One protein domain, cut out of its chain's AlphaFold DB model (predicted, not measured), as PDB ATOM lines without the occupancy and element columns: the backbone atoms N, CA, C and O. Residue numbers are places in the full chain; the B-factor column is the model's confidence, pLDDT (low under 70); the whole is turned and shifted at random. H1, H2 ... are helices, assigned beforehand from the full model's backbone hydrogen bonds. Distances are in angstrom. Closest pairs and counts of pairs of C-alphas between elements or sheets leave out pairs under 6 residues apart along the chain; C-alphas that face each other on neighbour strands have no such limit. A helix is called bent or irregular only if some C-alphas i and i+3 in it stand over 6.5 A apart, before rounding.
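Overview. This is residues 547 to 642 of the 646 residues of an uncharacterized protein of Bradymonadales bacterium V1718 (UniProt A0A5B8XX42). A helical hairpin of two long helices, H2 and H3, makes the core, and a shorter helix, H1, and a third long one, H4, each fold back from one end of it. H1 makes a V with H2, and H4 runs back beside H3 with a gap between them, its residues 633 to 640 sticking out. The printed part has 96 residues with four named helices, in the order H1, H2, H3, H4, and no named strand; the class is all helix. It is only just loose, close to compact, with a radius of gyration of the C-alphas of 15.0 A, and elongated, spanning 46 by 29 by 25 A.

Along the chain. H1 covers residues 547 to 558, 16.6 A long, from C-alpha 547 at (21.669, -2.420, -34.179). H2, residues 562 to 582, is 29.9 A long. H3, residues 590 to 614, is 36.4 A long and begins at C-alpha 590 at (19.486, -25.146, -29.956). H4, residues 617 to 640, is 33.4 A long and ends at C-alpha 640 at (23.347, -16.195, -18.556). H4 is only just irregular: C-alphas 619 and 622 are 6.9 A apart.

Arrangement. H2 and H3 touch as a helical hairpin, their closest C-alphas, of Gly 575 and Gly 599, 4.3 A apart. They run opposite ways at a tilt of 36 degrees, only just steep. H1 is close to H2 but not clearly touching, with the C-alphas of Gly 556 and Val 564 closest at 5.2 A. H4 is close to H3 but not clearly touching, with the C-alphas of Leu 612 and Phe 621 closest at 7.6 A; they run opposite ways at a shallow tilt of 13 degrees. H1 and H4 are apart. In H1, H2 and H3 every O i to N i+4 pair is within hydrogen-bond range; in H4, 17 of 20 are.

Size, cuts and confidence. The C-alphas of Pro 586 and Ser 618 are the two farthest apart, at 46.4 A. The printed part has no cut and no long link. Mean pLDDT of the printed part is 70.3, with 45 residues under 70, among them 557 to 569, 576 to 588 and 610 to 620.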
ATOM      1  N   LEU A 547      21.613  -3.612 -33.330       75.56
ATOM      2  CA  LEU A 547      21.669  -2.420 -34.179       75.56
ATOM      3  C   LEU A 547      20.396  -2.270 -35.029       75.56
ATOM      4  O   LEU A 547      19.834  -1.179 -35.089       75.56
ATOM      5  N   LEU A 548      19.907  -3.356 -35.638       72.12
ATOM      6  CA  LEU A 548      18.655  -3.345 -36.399       72.12
ATOM      7  C   LEU A 548      17.446  -3.002 -35.519       72.12
ATOM      8  O   LEU A 548      16.630  -2.186 -35.932       72.12
ATOM      9  N   LEU A 549      17.359  -3.542 -34.297       76.75
ATOM     10  CA  LEU A 549      16.317  -3.159 -33.333       76.75
ATOM     11  C   LEU A 549      16.368  -1.665 -32.985       76.75
ATOM     12  O   LEU A 549      15.325  -1.014 -32.954       76.75
ATOM     13  N   LEU A 550      17.565  -1.106 -32.776       72.38
ATOM     14  CA  LEU A 550      17.754   0.327 -32.529       72.38
ATOM     15  C   LEU A 550      17.295   1.179 -33.722       72.38
ATOM     16  O   LEU A 550      16.553   2.143 -33.537       72.38
ATOM     17  N   ILE A 551      17.675   0.795 -34.943       70.44
ATOM     18  CA  ILE A 551      17.253   1.469 -36.180       70.44
ATOM     19  C   ILE A 551      15.728   1.391 -36.340       70.44
ATOM     20  O   ILE A 551      15.098   2.412 -36.607       70.44
ATOM     21  N   SER A 552      15.115   0.222 -36.125       67.75
ATOM     22  CA  SER A 552      13.658   0.047 -36.194       67.75
ATOM     23  C   SER A 552      12.909   0.864 -35.138       67.75
ATOM     24  O   SER A 552      11.837   1.385 -35.436       67.75
ATOM     25  N   LEU A 553      13.467   1.020 -33.934       73.06
ATOM     26  CA  LEU A 553      12.884   1.848 -32.876       73.06
ATOM     27  C   LEU A 553      12.967   3.341 -33.233       73.06
ATOM     28  O   LEU A 553      11.957   4.040 -33.152       73.06
ATOM     29  N   VAL A 554      14.123   3.822 -33.707       72.25
ATOM     30  CA  VAL A 554      14.302   5.221 -34.142       72.25
ATOM     31  C   VAL A 554      13.405   5.551 -35.341       72.25
ATOM     32  O   VAL A 554      12.656   6.527 -35.288       72.25
ATOM     33  N   PHE A 555      13.398   4.719 -36.388       61.47
ATOM     34  CA  PHE A 555      12.471   4.894 -37.514       61.47
ATOM     35  C   PHE A 555      11.011   4.795 -37.070       61.47
ATOM     36  O   PHE A 555      10.175   5.534 -37.582       61.47
ATOM     37  N   GLY A 556      10.689   3.931 -36.108       70.12
ATOM     38  CA  GLY A 556       9.340   3.782 -35.572       70.12
ATOM     39  C   GLY A 556       8.799   5.037 -34.885       70.12
ATOM     40  O   GLY A 556       7.654   5.422 -35.119       70.12
ATOM     41  N   VAL A 557       9.644   5.707 -34.095       69.19
ATOM     42  CA  VAL A 557       9.320   6.989 -33.450       69.19
ATOM     43  C   VAL A 557       9.202   8.117 -34.482       69.19
ATOM     44  O   VAL A 557       8.277   8.920 -34.404       69.19
ATOM     45  N   VAL A 558      10.094   8.167 -35.480       66.06
ATOM     46  CA  VAL A 558      10.121   9.245 -36.491       66.06
ATOM     47  C   VAL A 558       9.016   9.110 -37.551       66.06
ATOM     48  O   VAL A 558       8.513  10.119 -38.038       66.06
ATOM     49  N   SER A 559       8.599   7.890 -37.905       54.75
ATOM     50  CA  SER A 559       7.612   7.629 -38.975       54.75
ATOM     51  C   SER A 559       6.146   7.588 -38.518       54.75
ATOM     52  O   SER A 559       5.273   7.195 -39.293       54.75
ATOM     53  N   GLY A 560       5.849   8.002 -37.282       55.94
ATOM     54  CA  GLY A 560       4.471   8.228 -36.834       55.94
ATOM     55  C   GLY A 560       3.633   6.957 -36.654       55.94
ATOM     56  O   GLY A 560       2.482   6.911 -37.084       55.94
ATOM     57  N   GLY A 561       4.191   5.916 -36.027       68.69
ATOM     58  CA  GLY A 561       3.439   4.759 -35.514       68.69
ATOM     59  C   GLY A 561       2.968   3.736 -36.555       68.69
ATOM     60  O   GLY A 561       3.149   2.540 -36.342       68.69
ATOM     61  N   ALA A 562       2.442   4.155 -37.709       62.00
ATOM     62  CA  ALA A 562       1.878   3.249 -38.719       62.00
ATOM     63  C   ALA A 562       2.886   2.194 -39.225       62.00
ATOM     64  O   ALA A 562       2.538   1.024 -39.395       62.00
ATOM     65  N   VAL A 563       4.157   2.579 -39.396       65.12
ATOM     66  CA  VAL A 563       5.240   1.651 -39.772       65.12
ATOM     67  C   VAL A 563       5.568   0.679 -38.631       65.12
ATOM     68  O   VAL A 563       5.867  -0.484 -38.895       65.12
ATOM     69  N   VAL A 564       5.451   1.108 -37.367       67.81
ATOM     70  CA  VAL A 564       5.623   0.237 -36.188       67.81
ATOM     71  C   VAL A 564       4.501  -0.785 -36.111       67.81
ATOM     72  O   VAL A 564       4.784  -1.960 -35.911       67.81
ATOM     73  N   LEU A 565       3.250  -0.373 -36.322       69.38
ATOM     74  CA  LEU A 565       2.099  -1.278 -36.328       69.38
ATOM     75  C   LEU A 565       2.194  -2.293 -37.475       69.38
ATOM     76  O   LEU A 565       1.994  -3.486 -37.248       69.38
ATOM     77  N   PHE A 566       2.590  -1.864 -38.677       67.00
ATOM     78  CA  PHE A 566       2.807  -2.777 -39.804       67.00
ATOM     79  C   PHE A 566       3.964  -3.756 -39.546       67.00
ATOM     80  O   PHE A 566       3.804  -4.964 -39.729       67.00
ATOM     81  N   ALA A 567       5.111  -3.270 -39.059       69.94
ATOM     82  CA  ALA A 567       6.239  -4.125 -38.693       69.94
ATOM     83  C   ALA A 567       5.871  -5.097 -37.559       69.94
ATOM     84  O   ALA A 567       6.180  -6.283 -37.652       69.94
ATOM     85  N   SER A 568       5.166  -4.627 -36.526       68.94
ATOM     86  CA  SER A 568       4.689  -5.432 -35.395       68.94
ATOM     87  C   SER A 568       3.713  -6.522 -35.844       68.94
ATOM     88  O   SER A 568       3.859  -7.675 -35.446       68.94
ATOM     89  N   ALA A 569       2.787  -6.212 -36.759       69.75
ATOM     90  CA  ALA A 569       1.896  -7.203 -37.357       69.75
ATOM     91  C   ALA A 569       2.672  -8.268 -38.155       69.75
ATOM     92  O   ALA A 569       2.437  -9.466 -37.978       69.75
ATOM     93  N   VAL A 570       3.643  -7.860 -38.981       74.88
ATOM     94  CA  VAL A 570       4.493  -8.785 -39.752       74.88
ATOM     95  C   VAL A 570       5.344  -9.665 -38.826       74.88
ATOM     96  O   VAL A 570       5.340 -10.888 -38.979       74.88
ATOM     97  N   PHE A 571       6.019  -9.091 -37.826       71.12
ATOM     98  CA  PHE A 571       6.804  -9.850 -36.844       71.12
ATOM     99  C   PHE A 571       5.936 -10.734 -35.938       71.12
ATOM    100  O   PHE A 571       6.366 -11.832 -35.591       71.12
ATOM    101  N   GLY A 572       4.712 -10.320 -35.606       74.38
ATOM    102  CA  GLY A 572       3.738 -11.137 -34.883       74.38
ATOM    103  C   GLY A 572       3.303 -12.360 -35.693       74.38
ATOM    104  O   GLY A 572       3.367 -13.484 -35.193       74.38
ATOM    105  N   VAL A 573       2.947 -12.174 -36.971       69.38
ATOM    106  CA  VAL A 573       2.564 -13.274 -37.875       69.38
ATOM    107  C   VAL A 573       3.741 -14.223 -38.137       69.38
ATOM    108  O   VAL A 573       3.564 -15.438 -38.028       69.38
ATOM    109  N   LEU A 574       4.951 -13.711 -38.403       68.50
ATOM    110  CA  LEU A 574       6.150 -14.559 -38.510       68.50
ATOM    111  C   LEU A 574       6.493 -15.256 -37.185       68.50
ATOM    112  O   LEU A 574       6.908 -16.414 -37.202       68.50
ATOM    113  N   GLY A 575       6.302 -14.587 -36.045       72.81
ATOM    114  CA  GLY A 575       6.504 -15.153 -34.713       72.81
ATOM    115  C   GLY A 575       5.583 -16.343 -34.457       72.81
ATOM    116  O   GLY A 575       6.067 -17.420 -34.117       72.81
ATOM    117  N   ILE A 576       4.281 -16.187 -34.710       67.81
ATOM    118  CA  ILE A 576       3.268 -17.247 -34.572       67.81
ATOM    119  C   ILE A 576       3.537 -18.399 -35.555       67.81
ATOM    120  O   ILE A 576       3.517 -19.564 -35.153       67.81
ATOM    121  N   ALA A 577       3.848 -18.098 -36.822       62.91
ATOM    122  CA  ALA A 577       4.162 -19.114 -37.830       62.91
ATOM    123  C   ALA A 577       5.449 -19.897 -37.504       62.91
ATOM    124  O   ALA A 577       5.514 -21.112 -37.712       62.91
ATOM    125  N   SER A 578       6.466 -19.226 -36.953       59.09
ATOM    126  CA  SER A 578       7.690 -19.878 -36.480       59.09
ATOM    127  C   SER A 578       7.416 -20.734 -35.241       59.09
ATOM    128  O   SER A 578       7.809 -21.900 -35.209       59.09
ATOM    129  N   LEU A 579       6.647 -20.220 -34.272       57.09
ATOM    130  CA  LEU A 579       6.257 -20.958 -33.068       57.09
ATOM    131  C   LEU A 579       5.513 -22.255 -33.431       57.09
ATOM    132  O   LEU A 579       5.903 -23.327 -32.968       57.09
ATOM    133  N   ALA A 580       4.533 -22.190 -34.339       61.75
ATOM    134  CA  ALA A 580       3.822 -23.363 -34.853       61.75
ATOM    135  C   ALA A 580       4.773 -24.411 -35.474       61.75
ATOM    136  O   ALA A 580       4.649 -25.604 -35.194       61.75
ATOM    137  N   ASN A 581       5.782 -23.975 -36.238       56.91
ATOM    138  CA  ASN A 581       6.819 -24.859 -36.788       56.91
ATOM    139  C   ASN A 581       7.814 -25.404 -35.738       56.91
ATOM    140  O   ASN A 581       8.480 -26.410 -35.996       56.91
ATOM    141  N   THR A 582       7.937 -24.798 -34.551       58.97
ATOM    142  CA  THR A 582       8.815 -25.334 -33.489       58.97
ATOM    143  C   THR A 582       8.229 -26.528 -32.729       58.97
ATOM    144  O   THR A 582       9.006 -27.281 -32.145       58.97
ATOM    145  N   PHE A 583       6.913 -26.771 -32.779       55.25
ATOM    146  CA  PHE A 583       6.271 -27.880 -32.050       55.25
ATOM    147  C   PHE A 583       6.321 -29.244 -32.771       55.25
ATOM    148  O   PHE A 583       6.149 -30.284 -32.143       55.25
ATOM    149  N   SER A 584       6.606 -29.286 -34.073       56.84
ATOM    150  CA  SER A 584       6.434 -30.473 -34.934       56.84
ATOM    151  C   SER A 584       7.614 -31.473 -34.945       56.84
ATOM    152  O   SER A 584       7.990 -31.988 -35.994       56.84
ATOM    153  N   GLY A 585       8.281 -31.733 -33.810       57.66
ATOM    154  CA  GLY A 585       9.411 -32.690 -33.783       57.66
ATOM    155  C   GLY A 585      10.219 -32.729 -32.475       57.66
ATOM    156  O   GLY A 585       9.770 -32.152 -31.487       57.66
ATOM    157  N   PRO A 586      11.420 -33.343 -32.455       61.84
ATOM    158  CA  PRO A 586      12.213 -33.529 -31.235       61.84
ATOM    159  C   PRO A 586      12.755 -32.206 -30.636       61.84
ATOM    160  O   PRO A 586      13.150 -31.303 -31.380       61.84
ATOM    161  N   PRO A 587      12.814 -32.075 -29.294       53.28
ATOM    162  CA  PRO A 587      13.040 -30.793 -28.613       53.28
ATOM    163  C   PRO A 587      14.513 -30.361 -28.477       53.28
ATOM    164  O   PRO A 587      14.783 -29.281 -27.963       53.28
ATOM    165  N   THR A 588      15.481 -31.173 -28.906       59.69
ATOM    166  CA  THR A 588      16.894 -31.046 -28.494       59.69
ATOM    167  C   THR A 588      17.757 -30.069 -29.303       59.69
ATOM    168  O   THR A 588      18.926 -29.891 -28.969       59.69
ATOM    169  N   SER A 589      17.245 -29.425 -30.362       70.62
ATOM    170  CA  SER A 589      18.076 -28.518 -31.173       70.62
ATOM    171  C   SER A 589      18.075 -27.081 -30.640       70.62
ATOM    172  O   SER A 589      17.033 -26.434 -30.521       70.62
ATOM    173  N   LEU A 590      19.272 -26.533 -30.397       68.75
ATOM    174  CA  LEU A 590      19.486 -25.146 -29.956       68.75
ATOM    175  C   LEU A 590      18.818 -24.123 -30.898       68.75
ATOM    176  O   LEU A 590      18.311 -23.094 -30.457       68.75
ATOM    177  N   ARG A 591      18.713 -24.457 -32.192       69.31
ATOM    178  CA  ARG A 591      17.989 -23.675 -33.208       69.31
ATOM    179  C   ARG A 591      16.506 -23.470 -32.859       69.31
ATOM    180  O   ARG A 591      15.972 -22.408 -33.164       69.31
ATOM    181  N   ARG A 592      15.840 -24.438 -32.211       70.50
ATOM    182  CA  ARG A 592      14.451 -24.283 -31.733       70.50
ATOM    183  C   ARG A 592      14.350 -23.396 -30.499       70.50
ATOM    184  O   ARG A 592      13.410 -22.620 -30.427       70.50
ATOM    185  N   VAL A 593      15.320 -23.450 -29.582       73.38
ATOM    186  CA  VAL A 593      15.369 -22.538 -28.420       73.38
ATOM    187  C   VAL A 593      15.490 -21.085 -28.892       73.38
ATOM    188  O   VAL A 593      14.749 -20.225 -28.426       73.38
ATOM    189  N   VAL A 594      16.344 -20.827 -29.891       76.62
ATOM    190  CA  VAL A 594      16.475 -19.505 -30.525       76.62
ATOM    191  C   VAL A 594      15.175 -19.074 -31.218       76.62
ATOM    192  O   VAL A 594      14.712 -17.961 -30.988       76.62
ATOM    193  N   TRP A 595      14.534 -19.941 -32.014       75.00
ATOM    194  CA  TRP A 595      13.255 -19.598 -32.657       75.00
ATOM    195  C   TRP A 595      12.103 -19.382 -31.668       75.00
ATOM    196  O   TRP A 595      11.307 -18.471 -31.871       75.00
ATOM    197  N   ALA A 596      12.034 -20.158 -30.584       70.94
ATOM    198  CA  ALA A 596      11.054 -19.957 -29.519       70.94
ATOM    199  C   ALA A 596      11.293 -18.630 -28.780       70.94
ATOM    200  O   ALA A 596      10.341 -17.892 -28.545       70.94
ATOM    201  N   ALA A 597      12.550 -18.274 -28.490       74.94
ATOM    202  CA  ALA A 597      12.893 -16.974 -27.912       74.94
ATOM    203  C   ALA A 597      12.505 -15.809 -28.842       74.94
ATOM    204  O   ALA A 597      11.889 -14.848 -28.386       74.94
ATOM    205  N   ILE A 598      12.776 -15.918 -30.150       77.56
ATOM    206  CA  ILE A 598      12.335 -14.938 -31.161       77.56
ATOM    207  C   ILE A 598      10.800 -14.841 -31.200       77.56
ATOM    208  O   ILE A 598      10.262 -13.737 -31.223       77.56
ATOM    209  N   GLY A 599      10.090 -15.973 -31.155       79.00
ATOM    210  CA  GLY A 599       8.625 -16.012 -31.114       79.00
ATOM    211  C   GLY A 599       8.039 -15.357 -29.858       79.00
ATOM    212  O   GLY A 599       7.082 -14.594 -29.962       79.00
ATOM    213  N   ILE A 600       8.643 -15.587 -28.687       78.88
ATOM    214  CA  ILE A 600       8.248 -14.961 -27.413       78.88
ATOM    215  C   ILE A 600       8.510 -13.449 -27.442       78.88
ATOM    216  O   ILE A 600       7.631 -12.680 -27.058       78.88
ATOM    217  N   VAL A 601       9.670 -13.004 -27.939       80.31
ATOM    218  CA  VAL A 601       9.994 -11.570 -28.066       80.31
ATOM    219  C   VAL A 601       9.065 -10.875 -29.066       80.31
ATOM    220  O   VAL A 601       8.548  -9.803 -28.763       80.31
ATOM    221  N   GLY A 602       8.788 -11.493 -30.220       80.06
ATOM    222  CA  GLY A 602       7.863 -10.955 -31.224       80.06
ATOM    223  C   GLY A 602       6.411 -10.902 -30.741       80.06
ATOM    224  O   GLY A 602       5.733  -9.898 -30.941       80.06
ATOM    225  N   CYS A 603       5.938 -11.940 -30.043       74.38
ATOM    226  CA  CYS A 603       4.599 -11.958 -29.448       74.38
ATOM    227  C   CYS A 603       4.472 -10.941 -28.299       74.38
ATOM    228  O   CYS A 603       3.469 -10.234 -28.212       74.38
ATOM    229  N   GLY A 604       5.522 -10.793 -27.481       81.12
ATOM    230  CA  GLY A 604       5.628  -9.732 -26.481       81.12
ATOM    231  C   GLY A 604       5.531  -8.344 -27.114       81.12
ATOM    232  O   GLY A 604       4.682  -7.558 -26.711       81.12
ATOM    233  N   PHE A 605       6.325  -8.058 -28.150       74.81
ATOM    234  CA  PHE A 605       6.279  -6.775 -28.862       74.81
ATOM    235  C   PHE A 605       4.899  -6.497 -29.488       74.81
ATOM    236  O   PHE A 605       4.388  -5.386 -29.365       74.81
ATOM    237  N   GLY A 606       4.255  -7.519 -30.065       75.19
ATOM    238  CA  GLY A 606       2.893  -7.430 -30.606       75.19
ATOM    239  C   GLY A 606       1.827  -7.087 -29.562       75.19
ATOM    240  O   GLY A 606       0.963  -6.247 -29.817       75.19
ATOM    241  N   LEU A 607       1.912  -7.675 -28.364       73.94
ATOM    242  CA  LEU A 607       1.052  -7.309 -27.233       73.94
ATOM    243  C   LEU A 607       1.341  -5.886 -26.737       73.94
ATOM    244  O   LEU A 607       0.407  -5.153 -26.426       73.94
ATOM    245  N   VAL A 608       2.611  -5.476 -26.700       73.06
ATOM    246  CA  VAL A 608       3.015  -4.125 -26.278       73.06
ATOM    247  C   VAL A 608       2.472  -3.058 -27.218       73.06
ATOM    248  O   VAL A 608       1.893  -2.090 -26.735       73.06
ATOM    249  N   THR A 609       2.580  -3.230 -28.538       70.75
ATOM    250  CA  THR A 609       1.992  -2.261 -29.477       70.75
ATOM    251  C   THR A 609       0.475  -2.154 -29.316       70.75
ATOM    252  O   THR A 609      -0.053  -1.049 -29.279       70.75
ATOM    253  N   LEU A 610      -0.214  -3.280 -29.099       69.62
ATOM    254  CA  LEU A 610      -1.666  -3.314 -28.884       69.62
ATOM    255  C   LEU A 610      -2.069  -2.615 -27.564       69.62
ATOM    256  O   LEU A 610      -3.069  -1.903 -27.517       69.62
ATOM    257  N   PHE A 611      -1.266  -2.744 -26.502       66.56
ATOM    258  CA  PHE A 611      -1.460  -1.991 -25.255       66.56
ATOM    259  C   PHE A 611      -1.163  -0.489 -25.392       66.56
ATOM    260  O   PHE A 611      -1.802   0.309 -24.708       66.56
ATOM    261  N   LEU A 612      -0.231  -0.088 -26.262       68.56
ATOM    262  CA  LEU A 612       0.086   1.324 -26.508       68.56
ATOM    263  C   LEU A 612      -0.977   2.040 -27.359       68.56
ATOM    264  O   LEU A 612      -1.201   3.226 -27.135       68.56
ATOM    265  N   ASP A 613      -1.692   1.333 -28.237       65.62
ATOM    266  CA  ASP A 613      -2.890   1.870 -28.911       65.62
ATOM    267  C   ASP A 613      -4.084   2.052 -27.940       65.62
ATOM    268  O   ASP A 613      -4.996   2.837 -28.203       65.62
ATOM    269  N   LEU A 614      -4.090   1.339 -26.804       65.69
ATOM    270  CA  LEU A 614      -5.162   1.364 -25.794       65.69
ATOM    271  C   LEU A 614      -4.938   2.358 -24.640       65.69
ATOM    272  O   LEU A 614      -5.886   2.660 -23.911       65.69
ATOM    273  N   VAL A 615      -3.713   2.849 -24.438       64.38
ATOM    274  CA  VAL A 615      -3.346   3.708 -23.298       64.38
ATOM    275  C   VAL A 615      -2.813   5.051 -23.804       64.38
ATOM    276  O   VAL A 615      -1.850   5.058 -24.567       64.38
ATOM    277  N   PRO A 616      -3.355   6.206 -23.360       60.06
ATOM    278  CA  PRO A 616      -2.847   7.507 -23.788       60.06
ATOM    279  C   PRO A 616      -1.353   7.656 -23.459       60.06
ATOM    280  O   PRO A 616      -0.921   7.551 -22.306       60.06
ATOM    281  N   VAL A 617      -0.572   7.911 -24.511       62.41
ATOM    282  CA  VAL A 617       0.899   7.786 -24.550       62.41
ATOM    283  C   VAL A 617       1.617   8.630 -23.484       62.41
ATOM    284  O   VAL A 617       2.703   8.265 -23.035       62.41
ATOM    285  N   SER A 618       1.000   9.726 -23.035       52.75
ATOM    286  CA  SER A 618       1.586  10.749 -22.158       52.75
ATOM    287  C   SER A 618       1.989  10.286 -20.753       52.75
ATOM    288  O   SER A 618       2.787  10.974 -20.121       52.75
ATOM    289  N   VAL A 619       1.470   9.157 -20.250       59.47
ATOM    290  CA  VAL A 619       1.784   8.667 -18.887       59.47
ATOM    291  C   VAL A 619       2.240   7.204 -18.868       59.47
ATOM    292  O   VAL A 619       3.128   6.848 -18.097       59.47
ATOM    293  N   GLY A 620       1.678   6.345 -19.725       65.50
ATOM    294  CA  GLY A 620       1.992   4.910 -19.714       65.50
ATOM    295  C   GLY A 620       3.387   4.561 -20.245       65.50
ATOM    296  O   GLY A 620       4.038   3.658 -19.718       65.50
ATOM    297  N   PHE A 621       3.867   5.276 -21.269       72.25
ATOM    298  CA  PHE A 621       5.049   4.871 -22.039       72.25
ATOM    299  C   PHE A 621       6.358   4.794 -21.218       72.25
ATOM    300  O   PHE A 621       7.025   3.763 -21.302       72.25
ATOM    301  N   PRO A 622       6.733   5.779 -20.369       66.19
ATOM    302  CA  PRO A 622       8.003   5.723 -19.634       66.19
ATOM    303  C   PRO A 622       8.037   4.592 -18.598       66.19
ATOM    304  O   PRO A 622       9.019   3.852 -18.509       66.19
ATOM    305  N   ALA A 623       6.941   4.418 -17.850       68.62
ATOM    306  CA  ALA A 623       6.795   3.343 -16.871       68.62
ATOM    307  C   ALA A 623       6.796   1.964 -17.549       68.62
ATOM    308  O   ALA A 623       7.442   1.035 -17.061       68.62
ATOM    309  N   PHE A 624       6.139   1.847 -18.710       73.62
ATOM    310  CA  PHE A 624       6.167   0.627 -19.506       73.62
ATOM    311  C   PHE A 624       7.588   0.289 -19.990       73.62
ATOM    312  O   PHE A 624       8.056  -0.831 -19.777       73.62
ATOM    313  N   CYS A 625       8.307   1.246 -20.587       77.44
ATOM    314  CA  CYS A 625       9.680   1.034 -21.050       77.44
ATOM    315  C   CYS A 625      10.627   0.630 -19.908       77.44
ATOM    316  O   CYS A 625      11.437  -0.279 -20.094       77.44
ATOM    317  N   GLY A 626      10.489   1.233 -18.721       80.25
ATOM    318  CA  GLY A 626      11.233   0.824 -17.525       80.25
ATOM    319  C   GLY A 626      10.936  -0.622 -17.109       80.25
ATOM    320  O   GLY A 626      11.860  -1.420 -16.939       80.25
ATOM    321  N   GLY A 627       9.656  -0.995 -17.020       82.81
ATOM    322  CA  GLY A 627       9.240  -2.365 -16.695       82.81
ATOM    323  C   GLY A 627       9.721  -3.402 -17.719       82.81
ATOM    324  O   GLY A 627      10.230  -4.458 -17.342       82.81
ATOM    325  N   PHE A 628       9.635  -3.086 -19.012       79.75
ATOM    326  CA  PHE A 628      10.089  -3.965 -20.092       79.75
ATOM    327  C   PHE A 628      11.618  -4.123 -20.124       79.75
ATOM    328  O   PHE A 628      12.113  -5.231 -20.337       79.75
ATOM    329  N   ALA A 629      12.375  -3.057 -19.843       75.12
ATOM    330  CA  ALA A 629      13.831  -3.125 -19.712       75.12
ATOM    331  C   ALA A 629      14.263  -4.015 -18.530       75.12
ATOM    332  O   ALA A 629      15.152  -4.853 -18.687       75.12
ATOM    333  N   LEU A 630      13.594  -3.901 -17.375       77.38
ATOM    334  CA  LEU A 630      13.835  -4.768 -16.213       77.38
ATOM    335  C   LEU A 630      13.456  -6.233 -16.491       77.38
ATOM    336  O   LEU A 630      14.187  -7.147 -16.102       77.38
ATOM    337  N   PHE A 631      12.358  -6.473 -17.212       81.25
ATOM    338  CA  PHE A 631      11.948  -7.812 -17.640       81.25
ATOM    339  C   PHE A 631      12.966  -8.450 -18.601       81.25
ATOM    340  O   PHE A 631      13.381  -9.591 -18.388       81.25
ATOM    341  N   LEU A 632      13.448  -7.699 -19.600       80.00
ATOM    342  CA  LEU A 632      14.527  -8.144 -20.487       80.00
ATOM    343  C   LEU A 632      15.824  -8.421 -19.720       80.00
ATOM    344  O   LEU A 632      16.434  -9.464 -19.938       80.00
ATOM    345  N   ALA A 633      16.225  -7.549 -18.791       77.31
ATOM    346  CA  ALA A 633      17.404  -7.770 -17.951       77.31
ATOM    347  C   ALA A 633      17.280  -9.052 -17.106       77.31
ATOM    348  O   ALA A 633      18.244  -9.813 -16.996       77.31
ATOM    349  N   SER A 634      16.087  -9.338 -16.572       80.88
ATOM    350  CA  SER A 634      15.790 -10.572 -15.834       80.88
ATOM    351  C   SER A 634      15.879 -11.825 -16.719       80.88
ATOM    352  O   SER A 634      16.503 -12.816 -16.327       80.88
ATOM    353  N   ILE A 635      15.349 -11.777 -17.949       82.44
ATOM    354  CA  ILE A 635      15.481 -12.871 -18.929       82.44
ATOM    355  C   ILE A 635      16.947 -13.081 -19.319       82.44
ATOM    356  O   ILE A 635      17.426 -14.212 -19.284       82.44
ATOM    357  N   ILE A 636      17.671 -12.010 -19.658       81.69
ATOM    358  CA  ILE A 636      19.085 -12.074 -20.051       81.69
ATOM    359  C   ILE A 636      19.916 -12.681 -18.918       81.69
ATOM    360  O   ILE A 636      20.696 -13.597 -19.173       81.69
ATOM    361  N   ARG A 637      19.696 -12.254 -17.668       81.00
ATOM    362  CA  ARG A 637      20.340 -12.842 -16.488       81.00
ATOM    363  C   ARG A 637      20.002 -14.325 -16.326       81.00
ATOM    364  O   ARG A 637      20.909 -15.140 -16.224       81.00
ATOM    365  N   THR A 638      18.723 -14.691 -16.406       81.19
ATOM    366  CA  THR A 638      18.265 -16.088 -16.284       81.19
ATOM    367  C   THR A 638      18.825 -17.001 -17.387       81.19
ATOM    368  O   THR A 638      19.007 -18.197 -17.163       81.19
ATOM    369  N   LEU A 639      19.099 -16.459 -18.579       76.56
ATOM    370  CA  LEU A 639      19.781 -17.172 -19.662       76.56
ATOM    371  C   LEU A 639      21.294 -17.269 -19.421       76.56
ATOM    372  O   LEU A 639      21.873 -18.319 -19.683       76.56
ATOM    373  N   TYR A 640      21.921 -16.214 -18.894       80.62
ATOM    374  CA  TYR A 640      23.347 -16.195 -18.556       80.62
ATOM    375  C   TYR A 640      23.674 -17.197 -17.438       80.62
ATOM    376  O   TYR A 640      24.556 -18.032 -17.607       80.62
ATOM    377  N   ASP A 641      22.873 -17.206 -16.367       79.88
ATOM    378  CA  ASP A 641      22.981 -18.132 -15.229       79.88
ATOM    379  C   ASP A 641      22.705 -19.608 -15.620       79.88
ATOM    380  O   ASP A 641      22.955 -20.522 -14.833       79.88
ATOM    381  N   LYS A 642      22.186 -19.864 -16.834       75.38
ATOM    382  CA  LYS A 642      21.906 -21.207 -17.382       75.38
ATOM    383  C   LYS A 642      22.793 -21.610 -18.562       75.38
ATOM    384  O   LYS A 642      22.649 -22.727 -19.062       75.38
TER     385      LYS A 642